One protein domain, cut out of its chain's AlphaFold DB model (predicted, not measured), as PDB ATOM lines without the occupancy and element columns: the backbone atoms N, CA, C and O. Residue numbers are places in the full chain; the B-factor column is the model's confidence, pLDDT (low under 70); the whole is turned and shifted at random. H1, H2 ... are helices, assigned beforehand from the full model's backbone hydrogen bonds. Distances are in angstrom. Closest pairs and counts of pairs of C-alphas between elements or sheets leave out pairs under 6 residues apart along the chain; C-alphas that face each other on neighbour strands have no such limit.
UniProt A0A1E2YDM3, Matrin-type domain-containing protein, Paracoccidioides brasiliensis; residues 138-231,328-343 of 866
ATOM      1  N   ASP A 138     -48.170 -77.766 -10.332       93.88
ATOM      2  CA  ASP A 138     -47.997 -76.352 -10.631       93.88
ATOM      3  C   ASP A 138     -48.279 -75.524  -9.366       93.88
ATOM      4  O   ASP A 138     -49.366 -74.981  -9.157       93.88
ATOM      5  N   LEU A 139     -47.290 -75.480  -8.466       95.25
ATOM      6  CA  LEU A 139     -47.365 -74.750  -7.193       95.25
ATOM      7  C   LEU A 139     -46.708 -73.366  -7.260       95.25
ATOM      8  O   LEU A 139     -46.539 -72.730  -6.222       95.25
ATOM      9  N   THR A 140     -46.319 -72.870  -8.441       93.00
ATOM     10  CA  THR A 140     -45.575 -71.602  -8.560       93.00
ATOM     11  C   THR A 140     -46.370 -70.423  -8.001       93.00
ATOM     12  O   THR A 140     -45.849 -69.664  -7.187       93.00
ATOM     13  N   LYS A 141     -47.661 -70.320  -8.337       93.44
ATOM     14  CA  LYS A 141     -48.535 -69.266  -7.800       93.44
ATOM     15  C   LYS A 141     -48.708 -69.369  -6.280       93.44
ATOM     16  O   LYS A 141     -48.642 -68.371  -5.572       93.44
ATOM     17  N   ILE A 142     -48.888 -70.585  -5.768       95.38
ATOM     18  CA  ILE A 142     -49.091 -70.824  -4.333       95.38
ATOM     19  C   ILE A 142     -47.796 -70.538  -3.551       95.38
ATOM     20  O   ILE A 142     -47.836 -70.038  -2.426       95.38
ATOM     21  N   HIS A 143     -46.630 -70.769  -4.162       95.12
ATOM     22  CA  HIS A 143     -45.336 -70.364  -3.615       95.12
ATOM     23  C   HIS A 143     -45.184 -68.838  -3.549       95.12
ATOM     24  O   HIS A 143     -44.696 -68.327  -2.542       95.12
ATOM     25  N   GLU A 144     -45.641 -68.093  -4.558       94.56
ATOM     26  CA  GLU A 144     -45.689 -66.624  -4.494       94.56
ATOM     27  C   GLU A 144     -46.591 -66.138  -3.351       94.56
ATOM     28  O   GLU A 144     -46.195 -65.258  -2.582       94.56
ATOM     29  N   ASP A 145     -47.764 -66.755  -3.181       93.19
ATOM     30  CA  ASP A 145     -48.677 -66.454  -2.075       93.19
ATOM     31  C   ASP A 145     -48.028 -66.747  -0.714       93.19
ATOM     32  O   ASP A 145     -48.122 -65.923   0.201       93.19
ATOM     33  N   TYR A 146     -47.280 -67.851  -0.594       92.44
ATOM     34  CA  TYR A 146     -46.469 -68.149   0.588       92.44
ATOM     35  C   TYR A 146     -45.446 -67.041   0.863       92.44
ATOM     36  O   TYR A 146     -45.359 -66.562   1.991       92.44
ATOM     37  N   LEU A 147     -44.694 -66.591  -0.148       92.25
ATOM     38  CA  LEU A 147     -43.675 -65.544   0.010       92.25
ATOM     39  C   LEU A 147     -44.255 -64.192   0.459       92.25
ATOM     40  O   LEU A 147     -43.529 -63.390   1.052       92.25
ATOM     41  N   ASN A 148     -45.544 -63.953   0.209       91.31
ATOM     42  CA  ASN A 148     -46.267 -62.742   0.600       91.31
ATOM     43  C   ASN A 148     -46.833 -62.785   2.034       91.31
ATOM     44  O   ASN A 148     -47.396 -61.789   2.511       91.31
ATOM     45  N   LEU A 149     -46.704 -63.913   2.740       89.38
ATOM     46  CA  LEU A 149     -47.172 -64.052   4.117       89.38
ATOM     47  C   LEU A 149     -46.279 -63.287   5.117       89.38
ATOM     48  O   LEU A 149     -45.054 -63.237   4.979       89.38
ATOM     49  N   PRO A 150     -46.859 -62.702   6.179       82.81
ATOM     50  CA  PRO A 150     -46.093 -61.951   7.167       82.81
ATOM     51  C   PRO A 150     -45.254 -62.870   8.072       82.81
ATOM     52  O   PRO A 150     -45.768 -63.775   8.731       82.81
ATOM     53  N   GLY A 151     -43.954 -62.582   8.169       76.81
ATOM     54  CA  GLY A 151     -43.043 -63.261   9.098       76.81
ATOM     55  C   GLY A 151     -42.609 -64.664   8.669       76.81
ATOM     56  O   GLY A 151     -42.147 -65.427   9.511       76.81
ATOM     57  N   VAL A 152     -42.752 -65.014   7.387       83.00
ATOM     58  CA  VAL A 152     -42.263 -66.291   6.847       83.00
ATOM     59  C   VAL A 152     -40.798 -66.205   6.423       83.00
ATOM     60  O   VAL A 152     -40.308 -65.163   5.980       83.00
ATOM     61  N   LYS A 153     -40.086 -67.333   6.506       82.69
ATOM     62  CA  LYS A 153     -38.761 -67.466   5.893       82.69
ATOM     63  C   LYS A 153     -38.936 -67.550   4.379       82.69
ATOM     64  O   LYS A 153     -39.706 -68.377   3.893       82.69
ATOM     65  N   ARG A 154     -38.202 -66.722   3.634       86.25
ATOM     66  CA  ARG A 154     -38.185 -66.775   2.166       86.25
ATOM     67  C   ARG A 154     -37.496 -68.069   1.725       86.25
ATOM     68  O   ARG A 154     -36.285 -68.196   1.888       86.25
ATOM     69  N   LEU A 155     -38.278 -69.020   1.223       89.38
ATOM     70  CA  LEU A 155     -37.805 -70.307   0.706       89.38
ATOM     71  C   LEU A 155     -37.696 -70.236  -0.817       89.38
ATOM     72  O   LEU A 155     -38.529 -69.600  -1.467       89.38
ATOM     73  N   THR A 156     -36.694 -70.902  -1.392       92.38
ATOM     74  CA  THR A 156     -36.675 -71.159  -2.841       92.38
ATOM     75  C   THR A 156     -37.809 -72.116  -3.217       92.38
ATOM     76  O   THR A 156     -38.358 -72.793  -2.349       92.38
ATOM     77  N   TYR A 157     -38.162 -72.203  -4.502       93.75
ATOM     78  CA  TYR A 157     -39.248 -73.091  -4.937       93.75
ATOM     79  C   TYR A 157     -38.981 -74.561  -4.566       93.75
ATOM     80  O   TYR A 157     -39.858 -75.222  -4.028       93.75
ATOM     81  N   LEU A 158     -37.743 -75.048  -4.731       92.56
ATOM     82  CA  LEU A 158     -37.358 -76.404  -4.311       92.56
ATOM     83  C   LEU A 158     -37.522 -76.623  -2.802       92.56
ATOM     84  O   LEU A 158     -38.119 -77.605  -2.381       92.56
ATOM     85  N   GLN A 159     -37.058 -75.673  -1.985       91.44
ATOM     86  CA  GLN A 159     -37.224 -75.746  -0.531       91.44
ATOM     87  C   GLN A 159     -38.696 -75.694  -0.114       91.44
ATOM     88  O   GLN A 159     -39.077 -76.293   0.884       91.44
ATOM     89  N   TYR A 160     -39.521 -74.963  -0.862       93.94
ATOM     90  CA  TYR A 160     -40.957 -74.905  -0.640       93.94
ATOM     91  C   TYR A 160     -41.632 -76.243  -0.966       93.94
ATOM     92  O   TYR A 160     -42.419 -76.728  -0.155       93.94
ATOM     93  N   LEU A 161     -41.272 -76.886  -2.085       93.25
ATOM     94  CA  LEU A 161     -41.756 -78.228  -2.430       93.25
ATOM     95  C   LEU A 161     -41.443 -79.257  -1.335       93.25
ATOM     96  O   LEU A 161     -42.260 -80.139  -1.087       93.25
ATOM     97  N   ASP A 162     -40.318 -79.121  -0.635       90.69
ATOM     98  CA  ASP A 162     -39.918 -80.006   0.469       90.69
ATOM     99  C   ASP A 162     -40.626 -79.696   1.806       90.69
ATOM    100  O   ASP A 162     -40.588 -80.521   2.716       90.69
ATOM    101  N   LEU A 163     -41.295 -78.542   1.946       90.75
ATOM    102  CA  LEU A 163     -41.782 -78.053   3.247       90.75
ATOM    103  C   LEU A 163     -43.242 -77.568   3.277       90.75
ATOM    104  O   LEU A 163     -43.719 -77.203   4.350       90.75
ATOM    105  N   PHE A 164     -43.970 -77.536   2.155       91.81
ATOM    106  CA  PHE A 164     -45.318 -76.940   2.106       91.81
ATOM    107  C   PHE A 164     -46.373 -77.650   2.977       91.81
ATOM    108  O   PHE A 164     -47.389 -77.043   3.307       91.81
ATOM    109  N   ASP A 165     -46.142 -78.911   3.348       91.19
ATOM    110  CA  ASP A 165     -46.978 -79.745   4.224       91.19
ATOM    111  C   ASP A 165     -46.504 -79.762   5.692       91.19
ATOM    112  O   ASP A 165     -47.160 -80.329   6.578       91.19
ATOM    113  N   VAL A 166     -45.368 -79.116   5.972       88.94
ATOM    114  CA  VAL A 166     -44.759 -79.038   7.300       88.94
ATOM    115  C   VAL A 166     -45.187 -77.742   7.977       88.94
ATOM    116  O   VAL A 166     -44.648 -76.669   7.728       88.94
ATOM    117  N   PHE A 167     -46.150 -77.843   8.892       87.00
ATOM    118  CA  PHE A 167     -46.727 -76.688   9.593       87.00
ATOM    119  C   PHE A 167     -46.204 -76.491  11.027       87.00
ATOM    120  O   PHE A 167     -46.733 -75.654  11.764       87.00
ATOM    121  N   THR A 168     -45.185 -77.246  11.443       82.12
ATOM    122  CA  THR A 168     -44.649 -77.273  12.815       82.12
ATOM    123  C   THR A 168     -43.258 -76.633  12.920       82.12
ATOM    124  O   THR A 168     -42.468 -76.632  11.973       82.12
ATOM    125  N   GLN A 169     -42.932 -76.088  14.096       72.00
ATOM    126  CA  GLN A 169     -41.579 -75.607  14.409       72.00
ATOM    127  C   GLN A 169     -40.625 -76.793  14.650       72.00
ATOM    128  O   GLN A 169     -41.090 -77.825  15.133       72.00
ATOM    129  N   PRO A 170     -39.308 -76.686  14.356       65.19
ATOM    130  CA  PRO A 170     -38.549 -75.503  13.918       65.19
ATOM    131  C   PRO A 170     -38.447 -75.322  12.389       65.19
ATOM    132  O   PRO A 170     -37.873 -74.337  11.929       65.19
ATOM    133  N   GLN A 171     -38.971 -76.264  11.599       66.81
ATOM    134  CA  GLN A 171     -38.799 -76.299  10.138       66.81
ATOM    135  C   GLN A 171     -39.575 -75.180   9.422       66.81
ATOM    136  O   GLN A 171     -39.055 -74.602   8.467       66.81
ATOM    137  N   LEU A 172     -40.761 -74.807   9.926       67.31
ATOM    138  CA  LEU A 172     -41.530 -73.660   9.439       67.31
ATOM    139  C   LEU A 172     -41.677 -72.594  10.550       67.31
ATOM    140  O   LEU A 172     -42.430 -72.797  11.505       67.31
ATOM    141  N   PRO A 173     -40.995 -71.434  10.464       62.50
ATOM    142  CA  PRO A 173     -40.983 -70.429  11.529       62.50
ATOM    143  C   PRO A 173     -42.209 -69.497  11.478       62.50
ATOM    144  O   PRO A 173     -42.081 -68.287  11.643       62.50
ATOM    145  N   ILE A 174     -43.414 -70.031  11.245       77.06
ATOM    146  CA  ILE A 174     -44.644 -69.230  11.332       77.06
ATOM    147  C   ILE A 174     -45.139 -69.273  12.774       77.06
ATOM    148  O   ILE A 174     -45.569 -70.313  13.274       77.06
ATOM    149  N   LYS A 175     -45.079 -68.127  13.460       77.75
ATOM    150  CA  LYS A 175     -45.653 -67.981  14.806       77.75
ATOM    151  C   LYS A 175     -47.158 -68.282  14.759       77.75
ATOM    152  O   LYS A 175     -47.839 -67.864  13.824       77.75
ATOM    153  N   ARG A 176     -47.702 -68.938  15.794       81.88
ATOM    154  CA  ARG A 176     -49.145 -69.264  15.902       81.88
ATOM    155  C   ARG A 176     -50.043 -68.029  15.723       81.88
ATOM    156  O   ARG A 176     -51.106 -68.130  15.125       81.88
ATOM    157  N   SER A 177     -49.581 -66.847  16.148       79.25
ATOM    158  CA  SER A 177     -50.254 -65.558  15.912       79.25
ATOM    159  C   SER A 177     -50.417 -65.219  14.426       79.25
ATOM    160  O   SER A 177     -51.464 -64.729  14.019       79.25
ATOM    161  N   ASN A 178     -49.408 -65.511  13.603       83.25
ATOM    162  CA  ASN A 178     -49.410 -65.192  12.175       83.25
ATOM    163  C   ASN A 178     -50.256 -66.193  11.379       83.25
ATOM    164  O   ASN A 178     -50.812 -65.828  10.343       83.25
ATOM    165  N   LYS A 179     -50.423 -67.422  11.888       86.38
ATOM    166  CA  LYS A 179     -51.359 -68.405  11.323       86.38
ATOM    167  C   LYS A 179     -52.819 -67.966  11.443       86.38
ATOM    168  O   LYS A 179     -53.623 -68.274  10.577       86.38
ATOM    169  N   LEU A 180     -53.159 -67.196  12.479       86.44
ATOM    170  CA  LEU A 180     -54.520 -66.688  12.707       86.44
ATOM    171  C   LEU A 180     -54.904 -65.499  11.813       86.44
ATOM    172  O   LEU A 180     -55.969 -64.911  12.000       86.44
ATOM    173  N   THR A 181     -54.049 -65.131  10.856       87.88
ATOM    174  CA  THR A 181     -54.339 -64.075   9.883       87.88
ATOM    175  C   THR A 181     -55.175 -64.606   8.719       87.88
ATOM    176  O   THR A 181     -54.981 -65.732   8.261       87.88
ATOM    177  N   ASP A 182     -56.052 -63.761   8.173       88.69
ATOM    178  CA  ASP A 182     -56.898 -64.128   7.027       88.69
ATOM    179  C   ASP A 182     -56.067 -64.511   5.790       88.69
ATOM    180  O   ASP A 182     -56.439 -65.410   5.041       88.69
ATOM    181  N   LYS A 183     -54.893 -63.884   5.614       89.81
ATOM    182  CA  LYS A 183     -53.951 -64.204   4.529       89.81
ATOM    183  C   LYS A 183     -53.431 -65.639   4.617       89.81
ATOM    184  O   LYS A 183     -53.361 -66.322   3.602       89.81
ATOM    185  N   TYR A 184     -53.078 -66.101   5.819       92.06
ATOM    186  CA  TYR A 184     -52.634 -67.479   6.018       92.06
ATOM    187  C   TYR A 184     -53.779 -68.470   5.810       92.06
ATOM    188  O   TYR A 184     -53.611 -69.473   5.122       92.06
ATOM    189  N   PHE A 185     -54.958 -68.157   6.354       92.88
ATOM    190  CA  PHE A 185     -56.152 -68.976   6.165       92.88
ATOM    191  C   PHE A 185     -56.493 -69.157   4.682       92.88
ATOM    192  O   PHE A 185     -56.799 -70.275   4.261       92.88
ATOM    193  N   GLN A 186     -56.404 -68.082   3.892       94.00
ATOM    194  CA  GLN A 186     -56.583 -68.129   2.444       94.00
ATOM    195  C   GLN A 186     -55.510 -68.993   1.774       94.00
ATOM    196  O   GLN A 186     -55.866 -69.938   1.083       94.00
ATOM    197  N   TYR A 187     -54.227 -68.751   2.055       95.00
ATOM    198  CA  TYR A 187     -53.115 -69.520   1.485       95.00
ATOM    199  C   TYR A 187     -53.250 -71.040   1.706       95.00
ATOM    200  O   TYR A 187     -53.181 -71.808   0.748       95.00
ATOM    201  N   VAL A 188     -53.480 -71.494   2.947       94.31
ATOM    202  CA  VAL A 188     -53.612 -72.938   3.234       94.31
ATOM    203  C   VAL A 188     -54.898 -73.500   2.618       94.31
ATOM    204  O   VAL A 188     -54.928 -74.651   2.191       94.31
ATOM    205  N   GLY A 189     -55.956 -72.687   2.529       95.50
ATOM    206  CA  GLY A 189     -57.190 -73.054   1.834       95.50
ATOM    207  C   GLY A 189     -56.989 -73.263   0.335       95.50
ATOM    208  O   GLY A 189     -57.430 -74.279  -0.196       95.50
ATOM    209  N   ASP A 190     -56.291 -72.342  -0.324       96.69
ATOM    210  CA  ASP A 190     -56.005 -72.400  -1.758       96.69
ATOM    211  C   ASP A 190     -55.069 -73.580  -2.083       96.69
ATOM    212  O   ASP A 190     -55.288 -74.287  -3.067       96.69
ATOM    213  N   LEU A 191     -54.095 -73.870  -1.210       96.81
ATOM    214  CA  LEU A 191     -53.234 -75.054  -1.304       96.81
ATOM    215  C   LEU A 191     -54.013 -76.367  -1.159       96.81
ATOM    216  O   LEU A 191     -53.846 -77.272  -1.978       96.81
ATOM    217  N   ALA A 192     -54.891 -76.473  -0.157       96.06
ATOM    218  CA  ALA A 192     -55.740 -77.651   0.019       96.06
ATOM    219  C   ALA A 192     -56.671 -77.859  -1.186       96.06
ATOM    220  O   ALA A 192     -56.772 -78.969  -1.705       96.06
ATOM    221  N   ALA A 193     -57.307 -76.784  -1.665       96.69
ATOM    222  CA  ALA A 193     -58.210 -76.827  -2.811       96.69
ATOM    223  C   ALA A 193     -57.487 -77.236  -4.104       96.69
ATOM    224  O   ALA A 193     -58.027 -78.018  -4.889       96.69
ATOM    225  N   TYR A 194     -56.261 -76.747  -4.313       97.00
ATOM    226  CA  TYR A 194     -55.433 -77.150  -5.444       97.00
ATOM    227  C   TYR A 194     -55.111 -78.648  -5.403       97.00
ATOM    228  O   TYR A 194     -55.411 -79.350  -6.367       97.00
ATOM    229  N   LEU A 195     -54.563 -79.149  -4.289       96.50
ATOM    230  CA  LEU A 195     -54.171 -80.558  -4.151       96.50
ATOM    231  C   LEU A 195     -55.376 -81.507  -4.254       96.50
ATOM    232  O   LEU A 195     -55.292 -82.552  -4.897       96.50
ATOM    233  N   GLU A 196     -56.518 -81.127  -3.676       95.56
ATOM    234  CA  GLU A 196     -57.757 -81.898  -3.789       95.56
ATOM    235  C   GLU A 196     -58.285 -81.922  -5.230       95.56
ATOM    236  O   GLU A 196     -58.700 -82.964  -5.742       95.56
ATOM    237  N   SER A 197     -58.265 -80.780  -5.919       95.38
ATOM    238  CA  SER A 197     -58.660 -80.750  -7.324       95.38
ATOM    239  C   SER A 197     -57.683 -81.537  -8.195       95.38
ATOM    240  O   SER A 197     -58.123 -82.192  -9.136       95.38
ATOM    241  N   PHE A 198     -56.389 -81.510  -7.881       95.75
ATOM    242  CA  PHE A 198     -55.362 -82.242  -8.606       95.75
ATOM    243  C   PHE A 198     -55.597 -83.755  -8.525       95.75
ATOM    244  O   PHE A 198     -55.723 -84.397  -9.565       95.75
ATOM    245  N   ILE A 199     -55.783 -84.323  -7.326       94.56
ATOM    246  CA  ILE A 199     -56.038 -85.769  -7.188       94.56
ATOM    247  C   ILE A 199     -57.336 -86.198  -7.895       94.56
ATOM    248  O   ILE A 199     -57.349 -87.231  -8.561       94.56
ATOM    249  N   LYS A 200     -58.389 -85.362  -7.865       93.94
ATOM    250  CA  LYS A 200     -59.637 -85.587  -8.624       93.94
ATOM    251  C   LYS A 200     -59.411 -85.679 -10.132       93.94
ATOM    252  O   LYS A 200     -60.074 -86.466 -10.802       93.94
ATOM    253  N   ARG A 201     -58.478 -84.892 -10.673       94.31
ATOM    254  CA  ARG A 201     -58.142 -84.913 -12.105       94.31
ATOM    255  C   ARG A 201     -57.212 -86.067 -12.470       94.31
ATOM    256  O   ARG A 201     -57.356 -86.614 -13.559       94.31
ATOM    257  N   VAL A 202     -56.272 -86.433 -11.597       93.31
ATOM    258  CA  VAL A 202     -55.274 -87.487 -11.865       93.31
ATOM    259  C   VAL A 202     -55.836 -88.895 -11.666       93.31
ATOM    260  O   VAL A 202     -55.425 -89.818 -12.370       93.31
ATOM    261  N   LYS A 203     -56.779 -89.070 -10.731       92.44
ATOM    262  CA  LYS A 203     -57.324 -90.378 -10.341       92.44
ATOM    263  C   LYS A 203     -58.864 -90.386 -10.323       92.44
ATOM    264  O   LYS A 203     -59.465 -90.619  -9.277       92.44
ATOM    265  N   PRO A 204     -59.534 -90.157 -11.470       92.75
ATOM    266  CA  PRO A 204     -60.996 -90.010 -11.534       92.75
ATOM    267  C   PRO A 204     -61.790 -91.311 -11.299       92.75
ATOM    268  O   PRO A 204     -63.014 -91.260 -11.195       92.75
ATOM    269  N   LEU A 205     -61.117 -92.468 -11.260       92.19
ATOM    270  CA  LEU A 205     -61.721 -93.785 -11.014       92.19
ATOM    271  C   LEU A 205     -61.585 -94.261  -9.563       92.19
ATOM    272  O   LEU A 205     -62.215 -95.245  -9.180       92.19
ATOM    273  N   GLU A 206     -60.763 -93.593  -8.750       90.62
ATOM    274  CA  GLU A 206     -60.652 -93.931  -7.333       90.62
ATOM    275  C   GLU A 206     -61.876 -93.406  -6.560       90.62
ATOM    276  O   GLU A 206     -62.440 -92.367  -6.908       90.62
ATOM    277  N   PRO A 207     -62.308 -94.087  -5.483       88.81
ATOM    278  CA  PRO A 207     -63.428 -93.646  -4.656       88.81
ATOM    279  C   PRO A 207     -63.009 -92.483  -3.740       88.81
ATOM    280  O   PRO A 207     -62.898 -92.630  -2.520       88.81
ATOM    281  N   LEU A 208     -62.771 -91.314  -4.336       91.00
ATOM    282  CA  LEU A 208     -62.191 -90.151  -3.663       91.00
ATOM    283  C   LEU A 208     -63.072 -89.601  -2.536       91.00
ATOM    284  O   LEU A 208     -62.545 -89.124  -1.537       91.00
ATOM    285  N   ASP A 209     -64.396 -89.734  -2.623       90.56
ATOM    286  CA  ASP A 209     -65.291 -89.302  -1.540       90.56
ATOM    287  C   ASP A 209     -65.047 -90.093  -0.250       90.56
ATOM    288  O   ASP A 209     -65.029 -89.527   0.841       90.56
ATOM    289  N   LYS A 210     -64.788 -91.406  -0.356       92.12
ATOM    290  CA  LYS A 210     -64.427 -92.232   0.807       92.12
ATOM    291  C   LYS A 210     -63.074 -91.816   1.376       92.12
ATOM    292  O   LYS A 210     -62.911 -91.803   2.592       92.12
ATOM    293  N   LEU A 211     -62.131 -91.471   0.502       92.19
ATOM    294  CA  LEU A 211     -60.799 -91.012   0.884       92.19
ATOM    295  C   LEU A 211     -60.867 -89.685   1.657       92.19
ATOM    296  O   LEU A 211     -60.337 -89.599   2.761       92.19
ATOM    297  N   PHE A 212     -61.576 -88.682   1.128       93.81
ATOM    298  CA  PHE A 212     -61.718 -87.377   1.784       93.81
ATOM    299  C   PHE A 212     -62.496 -87.468   3.097       93.81
ATOM    300  O   PHE A 212     -62.047 -86.915   4.096       93.81
ATOM    301  N   ASN A 213     -63.586 -88.244   3.132       93.44
ATOM    302  CA  ASN A 213     -64.315 -88.505   4.375       93.44
ATOM    303  C   ASN A 213     -63.431 -89.198   5.426       93.44
ATOM    304  O   ASN A 213     -63.601 -88.977   6.623       93.44
ATOM    305  N   GLY A 214     -62.473 -90.025   4.991       94.44
ATOM    306  CA  GLY A 214     -61.468 -90.629   5.862       94.44
ATOM    307  C   GLY A 214     -60.563 -89.589   6.526       94.44
ATOM    308  O   GLY A 214     -60.361 -89.653   7.738       94.44
ATOM    309  N   TYR A 215     -60.079 -88.604   5.763       93.94
ATOM    310  CA  TYR A 215     -59.275 -87.500   6.306       93.94
ATOM    311  C   TYR A 215     -60.069 -86.645   7.293       93.94
ATOM    312  O   TYR A 215     -59.561 -86.296   8.357       93.94
ATOM    313  N   ASP A 216     -61.325 -86.341   6.965       92.81
ATOM    314  CA  ASP A 216     -62.194 -85.544   7.829       92.81
ATOM    315  C   ASP A 216     -62.478 -86.291   9.148       92.81
ATOM    316  O   ASP A 216     -62.372 -85.712  10.232       92.81
ATOM    317  N   GLY A 217     -62.709 -87.608   9.089       93.38
ATOM    318  CA  GLY A 217     -62.863 -88.455  10.276       93.38
ATOM    319  C   GLY A 217     -61.592 -88.580  11.128       93.38
ATOM    320  O   GLY A 217     -61.666 -88.554  12.361       93.38
ATOM    321  N   GLU A 218     -60.413 -88.686  10.504       94.50
ATOM    322  CA  GLU A 218     -59.126 -88.692  11.212       94.50
ATOM    323  C   GLU A 218     -58.879 -87.355  11.922       94.50
ATOM    324  O   GLU A 218     -58.529 -87.339  13.107       94.50
ATOM    325  N   PHE A 219     -59.139 -86.237  11.240       95.12
ATOM    326  CA  PHE A 219     -59.052 -84.908  11.833       95.12
ATOM    327  C   PHE A 219     -59.985 -84.763  13.033       95.12
ATOM    328  O   PHE A 219     -59.548 -84.313  14.091       95.12
ATOM    329  N   GLU A 220     -61.252 -85.167  12.912       93.81
ATOM    330  CA  GLU A 220     -62.208 -85.094  14.019       93.81
ATOM    331  C   GLU A 220     -61.742 -85.886  15.241       93.81
ATOM    332  O   GLU A 220     -61.895 -85.421  16.376       93.81
ATOM    333  N   LYS A 221     -61.142 -87.062  15.024       93.62
ATOM    334  CA  LYS A 221     -60.556 -87.873  16.093       93.62
ATOM    335  C   LYS A 221     -59.365 -87.162  16.741       93.62
ATOM    336  O   LYS A 221     -59.353 -87.001  17.960       93.62
ATOM    337  N   LEU A 222     -58.396 -86.697  15.949       91.56
ATOM    338  CA  LEU A 222     -57.200 -86.011  16.453       91.56
ATOM    339  C   LEU A 222     -57.537 -84.694  17.159       91.56
ATOM    340  O   LEU A 222     -56.926 -84.369  18.178       91.56
ATOM    341  N   TRP A 223     -58.519 -83.951  16.648       91.88
ATOM    342  CA  TRP A 223     -59.006 -82.712  17.250       91.88
ATOM    343  C   TRP A 223     -59.692 -82.979  18.589       91.88
ATOM    344  O   TRP A 223     -59.432 -82.272  19.559       91.88
ATOM    345  N   ARG A 224     -60.518 -84.033  18.681       90.06
ATOM    346  CA  ARG A 224     -61.158 -84.454  19.939       90.06
ATOM    347  C   ARG A 224     -60.140 -84.924  20.980       90.06
ATOM    348  O   ARG A 224     -60.338 -84.687  22.165       90.06
ATOM    349  N   GLU A 225     -59.064 -85.572  20.541       90.31
ATOM    350  CA  GLU A 225     -57.968 -86.030  21.402       90.31
ATOM    351  C   GLU A 225     -56.923 -84.936  21.713       90.31
ATOM    352  O   GLU A 225     -55.980 -85.218  22.448       90.31
ATOM    353  N   ASN A 226     -57.067 -83.708  21.188       87.56
ATOM    354  CA  ASN A 226     -56.087 -82.615  21.305       87.56
ATOM    355  C   ASN A 226     -54.668 -82.970  20.798       87.56
ATOM    356  O   ASN A 226     -53.680 -82.405  21.258       87.56
ATOM    357  N   LYS A 227     -54.564 -83.872  19.813       89.06
ATOM    358  CA  LYS A 227     -53.299 -84.383  19.241       89.06
ATOM    359  C   LYS A 227     -53.015 -83.874  17.824       89.06
ATOM    360  O   LYS A 227     -52.282 -84.511  17.072       89.06
ATOM    361  N   VAL A 228     -53.634 -82.767  17.403       87.88
ATOM    362  CA  VAL A 228     -53.367 -82.205  16.069       87.88
ATOM    363  C   VAL A 228     -51.995 -81.519  16.076       87.88
ATOM    364  O   VAL A 228     -51.822 -80.539  16.807       87.88
ATOM    365  N   PRO A 229     -51.028 -81.963  15.248       84.81
ATOM    366  CA  PRO A 229     -49.671 -81.422  15.279       84.81
ATOM    367  C   PRO A 229     -49.643 -79.908  15.040       84.81
ATOM    368  O   PRO A 229     -50.144 -79.430  14.021       84.81
ATOM    369  N   GLY A 230     -49.041 -79.164  15.973       81.94
ATOM    370  CA  GLY A 230     -48.961 -77.696  15.948       81.94
ATOM    371  C   GLY A 230     -50.145 -76.960  16.594       81.94
ATOM    372  O   GLY A 230     -50.081 -75.737  16.731       81.94
ATOM    373  N   TRP A 231     -51.183 -77.687  17.021       86.81
ATOM    374  CA  TRP A 231     -52.405 -77.149  17.640       86.81
ATOM    375  C   TRP A 231     -52.762 -77.802  18.982       86.81
ATOM    376  O   TRP A 231     -53.844 -77.551  19.516       86.81
ATOM    377  N   THR A 328     -50.547 -88.584   0.279       94.00
ATOM    378  CA  THR A 328     -51.164 -89.388  -0.786       94.00
ATOM    379  C   THR A 328     -50.519 -89.121  -2.145       94.00
ATOM    380  O   THR A 328     -50.322 -90.056  -2.913       94.00
ATOM    381  N   LEU A 329     -50.127 -87.872  -2.411       95.06
ATOM    382  CA  LEU A 329     -49.489 -87.431  -3.658       95.06
ATOM    383  C   LEU A 329     -47.949 -87.355  -3.554       95.06
ATOM    384  O   LEU A 329     -47.300 -86.474  -4.130       95.06
ATOM    385  N   LYS A 330     -47.342 -88.234  -2.747       94.69
ATOM    386  CA  LYS A 330     -45.892 -88.216  -2.480       94.69
ATOM    387  C   LYS A 330     -45.054 -88.496  -3.733       94.69
ATOM    388  O   LYS A 330     -43.934 -87.998  -3.842       94.69
ATOM    389  N   GLU A 331     -45.580 -89.294  -4.661       94.31
ATOM    390  CA  GLU A 331     -44.881 -89.686  -5.886       94.31
ATOM    391  C   GLU A 331     -44.830 -88.510  -6.863       94.31
ATOM    392  O   GLU A 331     -43.758 -88.152  -7.347       94.31
ATOM    393  N   GLU A 332     -45.959 -87.831  -7.047       94.44
ATOM    394  CA  GLU A 332     -46.103 -86.631  -7.870       94.44
ATOM    395  C   GLU A 332     -45.285 -85.469  -7.292       94.44
ATOM    396  O   GLU A 332     -44.618 -84.736  -8.028       94.44
ATOM    397  N   ARG A 333     -45.232 -85.342  -5.958       94.25
ATOM    398  CA  ARG A 333     -44.342 -84.394  -5.270       94.25
ATOM    399  C   ARG A 333     -42.874 -84.647  -5.610       94.25
ATOM    400  O   ARG A 333     -42.165 -83.712  -5.991       94.25
ATOM    401  N   GLN A 334     -42.415 -85.891  -5.481       94.94
ATOM    402  CA  GLN A 334     -41.025 -86.246  -5.761       94.94
ATOM    403  C   GLN A 334     -40.690 -86.062  -7.245       94.94
ATOM    404  O   GLN A 334     -39.635 -85.515  -7.572       94.94
ATOM    405  N   ALA A 335     -41.600 -86.447  -8.141       94.31
ATOM    406  CA  ALA A 335     -41.462 -86.235  -9.576       94.31
ATOM    407  C   ALA A 335     -41.338 -84.740  -9.914       94.31
ATOM    408  O   ALA A 335     -40.447 -84.343 -10.668       94.31
ATOM    409  N   THR A 336     -42.164 -83.894  -9.290       94.69
ATOM    410  CA  THR A 336     -42.115 -82.433  -9.454       94.69
ATOM    411  C   THR A 336     -40.765 -81.876  -9.017       94.69
ATOM    412  O   THR A 336     -40.144 -81.105  -9.747       94.69
ATOM    413  N   ARG A 337     -40.273 -82.300  -7.848       94.38
ATOM    414  CA  ARG A 337     -38.979 -81.870  -7.307       94.38
ATOM    415  C   ARG A 337     -37.827 -82.214  -8.256       94.38
ATOM    416  O   ARG A 337     -37.055 -81.326  -8.615       94.38
ATOM    417  N   VAL A 338     -37.748 -83.469  -8.705       93.88
ATOM    418  CA  VAL A 338     -36.715 -83.936  -9.649       93.88
ATOM    419  C   VAL A 338     -36.802 -83.178 -10.975       93.88
ATOM    420  O   VAL A 338     -35.779 -82.757 -11.514       93.88
ATOM    421  N   ASN A 339     -38.012 -82.941 -11.488       91.56
ATOM    422  CA  ASN A 339     -38.210 -82.187 -12.722       91.56
ATOM    423  C   ASN A 339     -37.734 -80.733 -12.596       91.56
ATOM    424  O   ASN A 339     -37.082 -80.224 -13.503       91.56
ATOM    425  N   VAL A 340     -38.008 -80.073 -11.467       91.31
ATOM    426  CA  VAL A 340     -37.546 -78.702 -11.205       91.31
ATOM    427  C   VAL A 340     -36.023 -78.646 -11.075       91.31
ATOM    428  O   VAL A 340     -35.412 -77.766 -11.677       91.31
ATOM    429  N   GLU A 341     -35.397 -79.571 -10.342       91.75
ATOM    430  CA  GLU A 341     -33.929 -79.651 -10.231       91.75
ATOM    431  C   GLU A 341     -33.279 -79.848 -11.602       91.75
ATOM    432  O   GLU A 341     -32.358 -79.118 -11.977       91.75
ATOM    433  N   ARG A 342     -33.821 -80.776 -12.397       89.56
ATOM    434  CA  ARG A 342     -33.386 -81.015 -13.772       89.56
ATOM    435  C   ARG A 342     -33.559 -79.764 -14.641       89.56
ATOM    436  O   ARG A 342     -32.607 -79.356 -15.298       89.56
ATOM    437  N   LYS A 343     -34.723 -79.095 -14.596       86.19
ATOM    438  CA  LYS A 343     -34.992 -77.844 -15.338       86.19
ATOM    439  C   LYS A 343     -34.065 -76.694 -14.937       86.19
ATOM    440  O   LYS A 343     -33.666 -75.917 -15.805       86.19
TER     441      LYS A 343
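This is residues 138 to 231 and 328 to 343 of the 866 residues of the protein "Matrin-type domain-containing protein" of Paracoccidioides brasiliensis (UniProt A0A1E2YDM3). Look first for an open V of two long helices, H4 and H5, joined at its point by a tight turn; H1 packs side by side with part of H4, and from H1 a row of contacts leads through short H2 to H6, with few contacts between helices overall. The small H3 lies near the beginning of H4, and the unnamed stretch 162 to 175 runs between H2 and H3. The printed part has 110 residues with six named helices, H1 to H6 in chain order, and no named strand; its class is all helix. It is compact, with a radius of gyration of the C-alphas of 15.2 A and spans of 42 by 38 by 22 A.

Find C-alpha 182 at (-56.898, -64.128, 7.027); from there H4, residues 182 to 202, runs 30.1 A to C-alpha 202 at (-55.274, -87.487, -11.865). H5, residues 208 to 224, is 24.3 A long. Earlier come H1, residues 140 to 147, 10.7 A, H2, residues 157 to 161, and H3, residues 176 to 179. H6, residues 330 to 343, runs 19.8 A to C-alpha 343 at (-34.992, -77.844, -15.338).

Begin at H4: its residues 187 to 191 alone touch H1, closest at the C-alphas of Tyr 187 and Asp 145, 6.5 A, at a shallow tilt of 22 degrees, opposite ways. H5 is close to H4 but not clearly touching, closest at C-alphas 200 and 208, 7.2 A, opposite ways at a tilt of 35.2 degrees, only just steep. H3 is likewise close to H4, at C-alphas 179 and 185, 7.1 A. H1 and H2 only just touch, with 3 pairs of C-alphas within 8 A, closest at 143 and 157, 6.8 A. H2 touches H6 at C-alphas 158 and 337, 6.4 A. H4 and H6 are apart. Every O i to N i+4 pair is within hydrogen-bond range in H1, H2, H4, H5 and H6; H3 is too short for one.

The C-alphas farthest apart, Arg 224 and Lys 343, are 44.4 A apart. Residues 232 to 327 are not printed, and C-alphas 231 and 328 stand 22.2 A apart across this cut. The link from H2 to H3 is long, and residues 201 to 207 stand free. In this model, pLDDT is under 70 at residues 170 to 173.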